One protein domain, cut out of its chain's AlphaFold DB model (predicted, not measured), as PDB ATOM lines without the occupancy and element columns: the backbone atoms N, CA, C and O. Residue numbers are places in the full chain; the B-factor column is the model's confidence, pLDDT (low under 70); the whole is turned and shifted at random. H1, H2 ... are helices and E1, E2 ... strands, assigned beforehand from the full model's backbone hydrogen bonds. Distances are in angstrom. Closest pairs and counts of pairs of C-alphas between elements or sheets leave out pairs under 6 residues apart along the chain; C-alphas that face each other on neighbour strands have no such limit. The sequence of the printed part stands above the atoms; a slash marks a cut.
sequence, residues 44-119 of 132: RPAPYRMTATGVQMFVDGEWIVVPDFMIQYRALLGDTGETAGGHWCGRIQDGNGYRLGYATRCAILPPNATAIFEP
ATOM      1  N   ARG A  44     109.341 101.494 178.544       93.25
ATOM      2  CA  ARG A  44     108.899 100.204 177.999       93.25
ATOM      3  C   ARG A  44     109.600  99.882 176.674       93.25
ATOM      4  O   ARG A  44     109.991 100.820 175.970       93.25
ATOM      5  N   PRO A  45     109.717  98.595 176.293       95.00
ATOM      6  CA  PRO A  45     110.044  98.229 174.921       95.00
ATOM      7  C   PRO A  45     109.039  98.870 173.956       95.00
ATOM      8  O   PRO A  45     107.838  98.914 174.228       95.00
ATOM      9  N   ALA A  46     109.532  99.406 172.845       96.75
ATOM     10  CA  ALA A  46     108.711  99.981 171.791       96.75
ATOM     11  C   ALA A  46     109.345  99.704 170.417       96.75
ATOM     12  O   ALA A  46     110.500 100.082 170.200       96.75
ATOM     13  N   PRO A  47     108.613  99.084 169.470       97.62
ATOM     14  CA  PRO A  47     109.067  98.976 168.090       97.62
ATOM     15  C   PRO A  47     109.429 100.348 167.525       97.62
ATOM     16  O   PRO A  47     108.784 101.351 167.841       97.62
ATOM     17  N   TYR A  48     110.429 100.398 166.656       97.31
ATOM     18  CA  TYR A  48     110.847 101.629 165.998       97.31
ATOM     19  C   TYR A  48     110.999 101.425 164.496       97.31
ATOM     20  O   TYR A  48     111.152 100.306 164.005       97.31
ATOM     21  N   ARG A  49     110.959 102.532 163.760       95.62
ATOM     22  CA  ARG A  49     111.295 102.568 162.342       95.62
ATOM     23  C   ARG A  49     112.046 103.840 161.999       95.62
ATOM     24  O   ARG A  49     111.766 104.913 162.533       95.62
ATOM     25  N   MET A  50     112.967 103.702 161.059       91.81
ATOM     26  CA  MET A  50     113.640 104.827 160.427       91.81
ATOM     27  C   MET A  50     112.788 105.282 159.241       91.81
ATOM     28  O   MET A  50     112.335 104.459 158.444       91.81
ATOM     29  N   THR A  51     112.543 106.581 159.127       91.56
ATOM     30  CA  THR A  51     111.797 107.183 158.016       91.56
ATOM     31  C   THR A  51     112.617 108.306 157.389       91.56
ATOM     32  O   THR A  51     113.596 108.766 157.975       91.56
ATOM     33  N   ALA A  52     112.193 108.804 156.225       87.88
ATOM     34  CA  ALA A  52     112.826 109.964 155.594       87.88
ATOM     35  C   ALA A  52     112.791 111.230 156.473       87.88
ATOM     36  O   ALA A  52     113.583 112.143 156.266       87.88
ATOM     37  N   THR A  53     111.881 111.291 157.450       86.31
ATOM     38  CA  THR A  53     111.694 112.439 158.347       86.31
ATOM     39  C   THR A  53     112.274 112.210 159.744       86.31
ATOM     40  O   THR A  53     111.996 112.998 160.641       86.31
ATOM     41  N   GLY A  54     113.029 111.127 159.953       91.56
ATOM     42  CA  GLY A  54     113.619 110.770 161.243       91.56
ATOM     43  C   GLY A  54     113.040 109.493 161.849       91.56
ATOM     44  O   GLY A  54     112.452 108.652 161.156       91.56
ATOM     45  N   VAL A  55     113.233 109.331 163.156       96.06
ATOM     46  CA  VAL A  55     112.835 108.131 163.899       96.06
ATOM     47  C   VAL A  55     111.378 108.205 164.327       96.06
ATOM     48  O   VAL A  55     110.911 109.211 164.866       96.06
ATOM     49  N   GLN A  56     110.668 107.094 164.144       97.50
ATOM     50  CA  GLN A  56     109.357 106.887 164.739       97.50
ATOM     51  C   GLN A  56     109.356 105.680 165.666       97.50
ATOM     52  O   GLN A  56     110.009 104.677 165.382       97.50
ATOM     53  N   MET A  57     108.589 105.765 166.748       97.94
ATOM     54  CA  MET A  57     108.393 104.670 167.697       97.94
ATOM     55  C   MET A  57     106.911 104.352 167.848       97.94
ATOM     56  O   MET A  57     106.075 105.251 167.779       97.94
ATOM     57  N   PHE A  58     106.584 103.077 168.034       97.12
ATOM     58  CA  PHE A  58     105.215 102.622 168.215       97.12
ATOM     59  C   PHE A  58     104.842 102.663 169.694       97.12
ATOM     60  O   PHE A  58     105.370 101.906 170.510       97.12
ATOM     61  N   VAL A  59     103.944 103.579 170.043       94.75
ATOM     62  CA  VAL A  59     103.572 103.899 171.416       94.75
ATOM     63  C   VAL A  59     102.054 103.978 171.494       94.75
ATOM     64  O   VAL A  59     101.434 104.857 170.905       94.75
ATOM     65  N   ASP A  60     101.457 103.063 172.254       90.94
ATOM     66  CA  ASP A  60     100.018 103.065 172.546       90.94
ATOM     67  C   ASP A  60      99.126 103.043 171.288       90.94
ATOM     68  O   ASP A  60      98.168 103.796 171.148       90.94
ATOM     69  N   GLY A  61      99.489 102.188 170.325       93.00
ATOM     70  CA  GLY A  61      98.746 102.028 169.072       93.00
ATOM     71  C   GLY A  61      99.119 103.018 167.964       93.00
ATOM     72  O   GLY A  61      98.614 102.885 166.850       93.00
ATOM     73  N   GLU A  62     100.011 103.979 168.226       94.81
ATOM     74  CA  GLU A  62     100.377 105.035 167.278       94.81
ATOM     75  C   GLU A  62     101.884 105.060 166.976       94.81
ATOM     76  O   GLU A  62     102.717 104.833 167.850       94.81
ATOM     77  N   TRP A  63     102.249 105.381 165.730       96.44
ATOM     78  CA  TRP A  63     103.625 105.720 165.362       96.44
ATOM     79  C   TRP A  63     103.890 107.200 165.630       96.44
ATOM     80  O   TRP A  63     103.388 108.060 164.909       96.44
ATOM     81  N   ILE A  64     104.720 107.490 166.626       95.50
ATOM     82  CA  ILE A  64     105.046 108.857 167.040       95.50
ATOM     83  C   ILE A  64     106.425 109.246 166.525       95.50
ATOM     84  O   ILE A  64     107.343 108.427 166.545       95.50
ATOM     85  N   VAL A  65     106.594 110.493 166.086       95.38
ATOM     86  CA  VAL A  65     107.922 111.034 165.768       95.38
ATOM     87  C   VAL A  65     108.657 111.320 167.071       95.38
ATOM     88  O   VAL A  65     108.132 112.005 167.951       95.38
ATOM     89  N   VAL A  66     109.877 110.805 167.187       95.62
ATOM     90  CA  VAL A  66     110.749 111.087 168.322       95.62
ATOM     91  C   VAL A  66     111.783 112.128 167.904       95.62
ATOM     92  O   VAL A  66     112.495 111.894 166.932       95.62
ATOM     93  N   PRO A  67     111.901 113.262 168.620       93.75
ATOM     94  CA  PRO A  67     112.941 114.240 168.331       93.75
ATOM     95  C   PRO A  67     114.343 113.648 168.510       93.75
ATOM     96  O   PRO A  67     114.613 113.037 169.545       93.75
ATOM     97  N   ASP A  68     115.248 113.899 167.563       92.56
ATOM     98  CA  ASP A  68     116.595 113.305 167.543       92.56
ATOM     99  C   ASP A  68     117.383 113.536 168.841       92.56
ATOM    100  O   ASP A  68     118.059 112.638 169.334       92.56
ATOM    101  N   PHE A  69     117.241 114.711 169.463       91.19
ATOM    102  CA  PHE A  69     117.929 115.047 170.716       91.19
ATOM    103  C   PHE A  69     117.435 114.253 171.942       91.19
ATOM    104  O   PHE A  69     118.062 114.303 173.001       91.19
ATOM    105  N   MET A  70     116.315 113.533 171.821       95.12
ATOM    106  CA  MET A  70     115.814 112.606 172.842       95.12
ATOM    107  C   MET A  70     116.337 111.176 172.638       95.12
ATOM    108  O   MET A  70     116.125 110.330 173.511       95.12
ATOM    109  N   ILE A  71     116.990 110.891 171.505       95.50
ATOM    110  CA  ILE A  71     117.437 109.552 171.119       95.50
ATOM    111  C   ILE A  71     118.843 109.284 171.653       95.50
ATOM    112  O   ILE A  71     119.756 110.095 171.522       95.50
ATOM    113  N   GLN A  72     119.027 108.103 172.234       95.19
ATOM    114  CA  GLN A  72     120.306 107.582 172.690       95.19
ATOM    115  C   GLN A  72     120.594 106.269 171.977       95.19
ATOM    116  O   GLN A  72     119.860 105.293 172.130       95.19
ATOM    117  N   TYR A  73     121.690 106.233 171.227       94.19
ATOM    118  CA  TYR A  73     122.140 105.026 170.546       94.19
ATOM    119  C   TYR A  73     123.056 104.216 171.462       94.19
ATOM    120  O   TYR A  73     124.245 104.511 171.585       94.19
ATOM    121  N   ARG A  74     122.499 103.218 172.150       93.00
ATOM    122  CA  ARG A  74     123.230 102.370 173.102       93.00
ATOM    123  C   ARG A  74     122.535 101.029 173.294       93.00
ATOM    124  O   ARG A  74     121.318 100.939 173.205       93.00
ATOM    125  N   ALA A  75     123.314  99.998 173.605       91.19
ATOM    126  CA  ALA A  75     122.759  98.736 174.077       91.19
ATOM    127  C   ALA A  75     122.283  98.884 175.532       91.19
ATOM    128  O   ALA A  75     122.919  99.589 176.327       91.19
ATOM    129  N   LEU A  76     121.191  98.202 175.874       91.94
ATOM    130  CA  LEU A  76     120.742  98.024 177.250       91.94
ATOM    131  C   LEU A  76     121.071  96.596 177.680       91.94
ATOM    132  O   LEU A  76     120.671  95.632 177.032       91.94
ATOM    133  N   LEU A  77     121.841  96.457 178.758       89.88
ATOM    134  CA  LEU A  77     122.100  95.148 179.345       89.88
ATOM    135  C   LEU A  77     120.786  94.610 179.927       89.88
ATOM    136  O   LEU A  77     120.126  95.330 180.671       89.88
ATOM    137  N   GLY A  78     120.424  93.375 179.577       88.50
ATOM    138  CA  GLY A  78     119.144  92.772 179.967       88.50
ATOM    139  C   GLY A  78     117.987  93.054 179.001       88.50
ATOM    140  O   GLY A  78     116.875  92.606 179.252       88.50
ATOM    141  N   ASP A  79     118.214  93.759 177.885       91.38
ATOM    142  CA  ASP A  79     117.211  93.816 176.817       91.38
ATOM    143  C   ASP A  79     117.054  92.444 176.141       91.38
ATOM    144  O   ASP A  79     118.029  91.816 175.723       91.38
ATOM    145  N   THR A  80     115.806  91.991 176.021       90.31
ATOM    146  CA  THR A  80     115.433  90.730 175.366       90.31
ATOM    147  C   THR A  80     115.454  90.842 173.843       90.31
ATOM    148  O   THR A  80     115.464  89.826 173.148       90.31
ATOM    149  N   GLY A  81     115.450  92.068 173.310       89.75
ATOM    150  CA  GLY A  81     115.449  92.338 171.880       89.75
ATOM    151  C   GLY A  81     114.082  92.179 171.210       89.75
ATOM    152  O   GLY A  81     114.025  92.203 169.980       89.75
ATOM    153  N   GLU A  82     112.984  92.065 171.971       91.88
ATOM    154  CA  GLU A  82     111.602  91.934 171.457       91.88
ATOM    155  C   GLU A  82     111.250  93.011 170.413       91.88
ATOM    156  O   GLU A  82     110.518  92.769 169.454       91.88
ATOM    157  N   THR A  83     111.825  94.204 170.564       94.75
ATOM    158  CA  THR A  83     111.593  95.383 169.720       94.75
ATOM    159  C   THR A  83     112.809  95.751 168.870       94.75
ATOM    160  O   THR A  83     112.955  96.904 168.454       94.75
ATOM    161  N   ALA A  84     113.708  94.788 168.631       94.31
ATOM    162  CA  ALA A  84     115.002  94.995 167.983       94.31
ATOM    163  C   ALA A  84     115.852  96.093 168.660       94.31
ATOM    164  O   ALA A  84     116.549  96.853 167.982       94.31
ATOM    165  N   GLY A  85     115.767  96.193 169.993       93.88
ATOM    166  CA  GLY A  85     116.510  97.155 170.814       93.88
ATOM    167  C   GLY A  85     115.845  98.517 171.006       93.88
ATOM    168  O   GLY A  85     116.489  99.444 171.494       93.88
ATOM    169  N   GLY A  86     114.590  98.682 170.579       96.44
ATOM    170  CA  GLY A  86     113.847  99.929 170.744       96.44
ATOM    171  C   GLY A  86     113.187 100.041 172.115       96.44
ATOM    172  O   GLY A  86     112.346  99.214 172.470       96.44
ATOM    173  N   HIS A  87     113.488 101.101 172.864       96.38
ATOM    174  CA  HIS A  87     112.817 101.396 174.134       96.38
ATOM    175  C   HIS A  87     112.404 102.857 174.211       96.38
ATOM    176  O   HIS A  87     113.184 103.760 173.908       96.38
ATOM    177  N   TRP A  88     111.170 103.093 174.637       96.62
ATOM    178  CA  TRP A  88     110.617 104.430 174.783       96.62
ATOM    179  C   TRP A  88     110.339 104.719 176.252       96.62
ATOM    180  O   TRP A  88     109.673 103.937 176.931       96.62
ATOM    181  N   CYS A  89     110.837 105.858 176.725       95.19
ATOM    182  CA  CYS A  89     110.587 106.388 178.055       95.19
ATOM    183  C   CYS A  89     109.804 107.690 177.947       95.19
ATOM    184  O   CYS A  89     110.316 108.685 177.425       95.19
ATOM    185  N   GLY A  90     108.588 107.723 178.474       93.06
ATOM    186  CA  GLY A  90     107.759 108.913 178.427       93.06
ATOM    187  C   GLY A  90     106.362 108.720 178.991       93.06
ATOM    188  O   GLY A  90     106.006 107.683 179.551       93.06
ATOM    189  N   ARG A  91     105.544 109.759 178.849       91.38
ATOM    190  CA  ARG A  91     104.153 109.743 179.308       91.38
ATOM    191  C   ARG A  91     103.215 110.189 178.208       91.38
ATOM    192  O   ARG A  91     103.566 111.034 177.386       91.38
ATOM    193  N   ILE A  92     102.022 109.622 178.228       88.44
ATOM    194  CA  ILE A  92     100.895 110.152 177.474       88.44
ATOM    195  C   ILE A  92     100.416 111.383 178.240       88.44
ATOM    196  O   ILE A  92     100.315 111.357 179.468       88.44
ATOM    197  N   GLN A  93     100.231 112.485 177.527       87.12
ATOM    198  CA  GLN A  93      99.646 113.688 178.088       87.12
ATOM    199  C   GLN A  93      98.167 113.672 177.743       87.12
ATOM    200  O   GLN A  93      97.826 113.676 176.564       87.12
ATOM    201  N   ASP A  94      97.319 113.686 178.763       86.56
ATOM    202  CA  ASP A  94      95.872 113.795 178.625       86.56
ATOM    203  C   ASP A  94      95.396 115.093 179.284       86.56
ATOM    204  O   ASP A  94      95.956 115.542 180.286       86.56
ATOM    205  N   GLY A  95      94.352 115.703 178.731       82.88
ATOM    206  CA  GLY A  95      93.721 116.900 179.276       82.88
ATOM    207  C   GLY A  95      92.247 116.935 178.913       82.88
ATOM    208  O   GLY A  95      91.887 116.628 177.786       82.88
ATOM    209  N   ASN A  96      91.379 117.279 179.868       85.19
ATOM    210  CA  ASN A  96      89.925 117.385 179.662       85.19
ATOM    211  C   ASN A  96      89.293 116.172 178.934       85.19
ATOM    212  O   ASN A  96      88.366 116.333 178.144       85.19
ATOM    213  N   GLY A  97      89.798 114.960 179.191       80.06
ATOM    214  CA  GLY A  97      89.281 113.715 178.609       80.06
ATOM    215  C   GLY A  97      89.769 113.391 177.193       80.06
ATOM    216  O   GLY A  97      89.274 112.435 176.603       80.06
ATOM    217  N   TYR A  98      90.728 114.143 176.645       77.94
ATOM    218  CA  TYR A  98      91.357 113.840 175.360       77.94
ATOM    219  C   TYR A  98      92.881 113.774 175.469       77.94
ATOM    220  O   TYR A  98      93.501 114.426 176.311       77.94
ATOM    221  N   ARG A  99      93.485 112.981 174.579       82.25
ATOM    222  CA  ARG A  99      94.937 112.835 174.478       82.25
ATOM    223  C   ARG A  99      95.539 114.075 173.816       82.25
ATOM    224  O   ARG A  99      95.231 114.382 172.669       82.25
ATOM    225  N   LEU A 100      96.397 114.776 174.551       85.62
ATOM    226  CA  LEU A 100      97.149 115.957 174.116       85.62
ATOM    227  C   LEU A 100      98.412 115.589 173.331       85.62
ATOM    228  O   LEU A 100      98.865 116.372 172.499       85.62
ATOM    229  N   GLY A 101      98.989 114.414 173.589       89.00
ATOM    230  CA  GLY A 101     100.145 113.913 172.851       89.00
ATOM    231  C   GLY A 101     101.069 113.044 173.696       89.00
ATOM    232  O   GLY A 101     100.660 112.465 174.703       89.00
ATOM    233  N   TYR A 102     102.333 112.961 173.281       92.19
ATOM    234  CA  TYR A 102     103.354 112.139 173.924       92.19
ATOM    235  C   TYR A 102     104.514 113.007 174.410       92.19
ATOM    236  O   TYR A 102     105.139 113.730 173.636       92.19
ATOM    237  N   ALA A 103     104.825 112.914 175.700       91.81
ATOM    238  CA  ALA A 103     106.019 113.502 176.294       91.81
ATOM    239  C   ALA A 103     107.133 112.452 176.314       91.81
ATOM    240  O   ALA A 103     107.265 111.699 177.283       91.81
ATOM    241  N   THR A 104     107.928 112.387 175.247       93.94
ATOM    242  CA  THR A 104     109.146 111.569 175.247       93.94
ATOM    243  C   THR A 104     110.166 112.193 176.190       93.94
ATOM    244  O   THR A 104     110.480 113.375 176.074       93.94
ATOM    245  N   ARG A 105     110.695 111.400 177.121       93.81
ATOM    246  CA  ARG A 105     111.827 111.778 177.970       93.81
ATOM    247  C   ARG A 105     113.141 111.230 177.432       93.81
ATOM    248  O   ARG A 105     114.130 111.954 177.427       93.81
ATOM    249  N   CYS A 106     113.133 109.972 177.000       95.44
ATOM    250  CA  CYS A 106     114.248 109.318 176.325       95.44
ATOM    251  C   CYS A 106     113.704 108.309 175.311       95.44
ATOM    252  O   CYS A 106     112.669 107.686 175.541       95.44
ATOM    253  N   ALA A 107     114.433 108.116 174.224       96.81
ATOM    254  CA  ALA A 107     114.277 106.983 173.330       96.81
ATOM    255  C   ALA A 107     115.628 106.295 173.194       96.81
ATOM    256  O   ALA A 107     116.648 106.957 173.029       96.81
ATOM    257  N   ILE A 108     115.645 104.976 173.300       96.38
ATOM    258  CA  ILE A 108     116.857 104.179 173.228       96.38
ATOM    259  C   ILE A 108     116.739 103.306 171.995       96.38
ATOM    260  O   ILE A 108     115.744 102.605 171.829       96.38
ATOM    261  N   LEU A 109     117.747 103.392 171.136       96.56
ATOM    262  CA  LEU A 109     117.899 102.564 169.949       96.56
ATOM    263  C   LEU A 109     119.253 101.856 170.010       96.56
ATOM    264  O   LEU A 109     120.198 102.396 170.597       96.56
ATOM    265  N   PRO A 110     119.408 100.683 169.381       93.56
ATOM    266  CA  PRO A 110     120.684  99.992 169.407       93.56
ATOM    267  C   PRO A 110     121.729 100.753 168.560       93.56
ATOM    268  O   PRO A 110     121.367 101.458 167.613       93.56
ATOM    269  N   PRO A 111     123.040 100.627 168.847       89.50
ATOM    270  CA  PRO A 111     124.084 101.401 168.163       89.50
ATOM    271  C   PRO A 111     124.081 101.249 166.637       89.50
ATOM    272  O   PRO A 111     124.325 102.212 165.917       89.50
ATOM    273  N   ASN A 112     123.754 100.058 166.133       82.44
ATOM    274  CA  ASN A 112     123.668  99.746 164.704       82.44
ATOM    275  C   ASN A 112     122.472 100.403 163.997       82.44
ATOM    276  O   ASN A 112     122.473 100.464 162.770       82.44
ATOM    277  N   ALA A 113     121.486 100.936 164.724       75.69
ATOM    278  CA  ALA A 113     120.422 101.725 164.108       75.69
ATOM    279  C   ALA A 113     120.979 102.995 163.437       75.69
ATOM    280  O   ALA A 113     120.442 103.426 162.421       75.69
ATOM    281  N   THR A 114     122.096 103.551 163.930       63.00
ATOM    282  CA  THR A 114     122.782 104.684 163.276       63.00
ATOM    283  C   THR A 114     123.296 104.342 161.877       63.00
ATOM    284  O   THR A 114     123.219 105.181 160.985       63.00
ATOM    285  N   ALA A 115     123.735 103.099 161.643       59.31
ATOM    286  CA  ALA A 115     124.241 102.657 160.341       59.31
ATOM    287  C   ALA A 115     123.146 102.619 159.260       59.31
ATOM    288  O   ALA A 115     123.449 102.659 158.073       59.31
ATOM    289  N   ILE A 116     121.871 102.589 159.659       58.75
ATOM    290  CA  ILE A 116     120.724 102.695 158.745       58.75
ATOM    291  C   ILE A 116     120.555 104.147 158.251       58.75
ATOM    292  O   ILE A 116     119.935 104.379 157.215       58.75
ATOM    293  N   PHE A 117     121.122 105.124 158.970       54.06
ATOM    294  CA  PHE A 117     121.089 106.548 158.635       54.06
ATOM    295  C   PHE A 117     122.344 107.032 157.893       54.06
ATOM    296  O   PHE A 117     122.369 108.185 157.469       54.06
ATOM    297  N   GLU A 118     123.367 106.184 157.708       52.47
ATOM    298  CA  GLU A 118     124.490 106.503 156.821       52.47
ATOM    299  C   GLU A 118     123.905 106.824 155.440       52.47
ATOM    300  O   GLU A 118     123.333 105.938 154.790       52.47
ATOM    301  N   PRO A 119     123.979 108.084 154.969       49.41
ATOM    302  CA  PRO A 119     123.462 108.399 153.658       49.41
ATOM    303  C   PRO A 119     124.236 107.529 152.671       49.41
ATOM    304  O   PRO A 119     125.466 107.502 152.688       49.41
TER     305      PRO A 119
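AT A GLANCE: This is residues 44 to 119 of the 132 residues of an uncharacterized protein of Microvirga ossetica (UniProt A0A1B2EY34). Two three-stranded sheets partly face each other in a small sandwich, two sheets face to face with their strands crossed at 74 degrees: the short sheet E1, E2, E3 packs over part of a longer sheet made by the long hairpin E5 and E6 with short E4 beside E6. The far end of that hairpin reaches beyond the short sheet and makes one end of the longest axis, while the small helix H1 lies towards the other end. The printed part has 76 residues, with six named strands and one named helix that follow along the chain as E1 E2 E3 E4 E5 E6 H1, and its class is mostly strand; the first sheet, in the order E1 E2 E3, is antiparallel and the second, in the order E4 E6 E5, is mixed. It is compact, with a radius of gyration of the C-alphas of 12.8 A and spans of 42 by 30 by 20 A.

HOW THE PARTS SIT: E1, residues 48 to 51, E2, residues 54 to 59, and E3, residues 62 to 65, form a meander, each strand the antiparallel neighbour of the one before. N 49 and O 56 are 2.9 A apart across the hairpin E1 and E2, and N 59 and O 62 are 2.8 A apart across the hairpin E2 and E3. In the other sheet, E4, residues 71 to 73, is parallel to E6, residues 98 to 109, with N 72 and O 107 at 2.8 A. E5, residues 87 to 95, forms an antiparallel hairpin with E6, with N 89 and O 106 at 2.8 A. E6 bends by 63 degrees at residue 105. Between the sheets, the closest C-alphas of E2 and E5 are those of Met 57 and Trp 88, 7.4 A apart. E2 and E6 are near each other, with 6 pairs of C-alphas within 10 A. Residues 44 to 45 pair antiparallel with residues 87 to 88 of E5. H1, residues 111 to 116, only grazes each sheet; its closest C-alpha pair with E4 is Tyr 73 and Pro 111, 4.8 A. In H1, 0 of 2 O i to N i+4 pairs are within hydrogen-bond range, but 3 of 3 O i to N i+3 pairs are.

IN THESE COORDINATES: E1 begins at C-alpha 48 (110.847, 101.629, 165.998) and is 9.8 A long, E2 15.9 A, E3 9.8 A and E4 6.6 A. E5 measures 25.1 A and E6 29.3 A, from C-alpha 98 (91.357, 113.840, 175.360). H1 measures 10.1 A and ends at C-alpha 116 (120.724, 102.695, 158.745).

THE WHOLE: The two C-alphas farthest apart, those of Asn 96 and Pro 119, are 43.4 A apart. The printed part has no cut. The link E4 to E5, residues 74 to 86, is long. Residues 114 to 119 have pLDDT under 70.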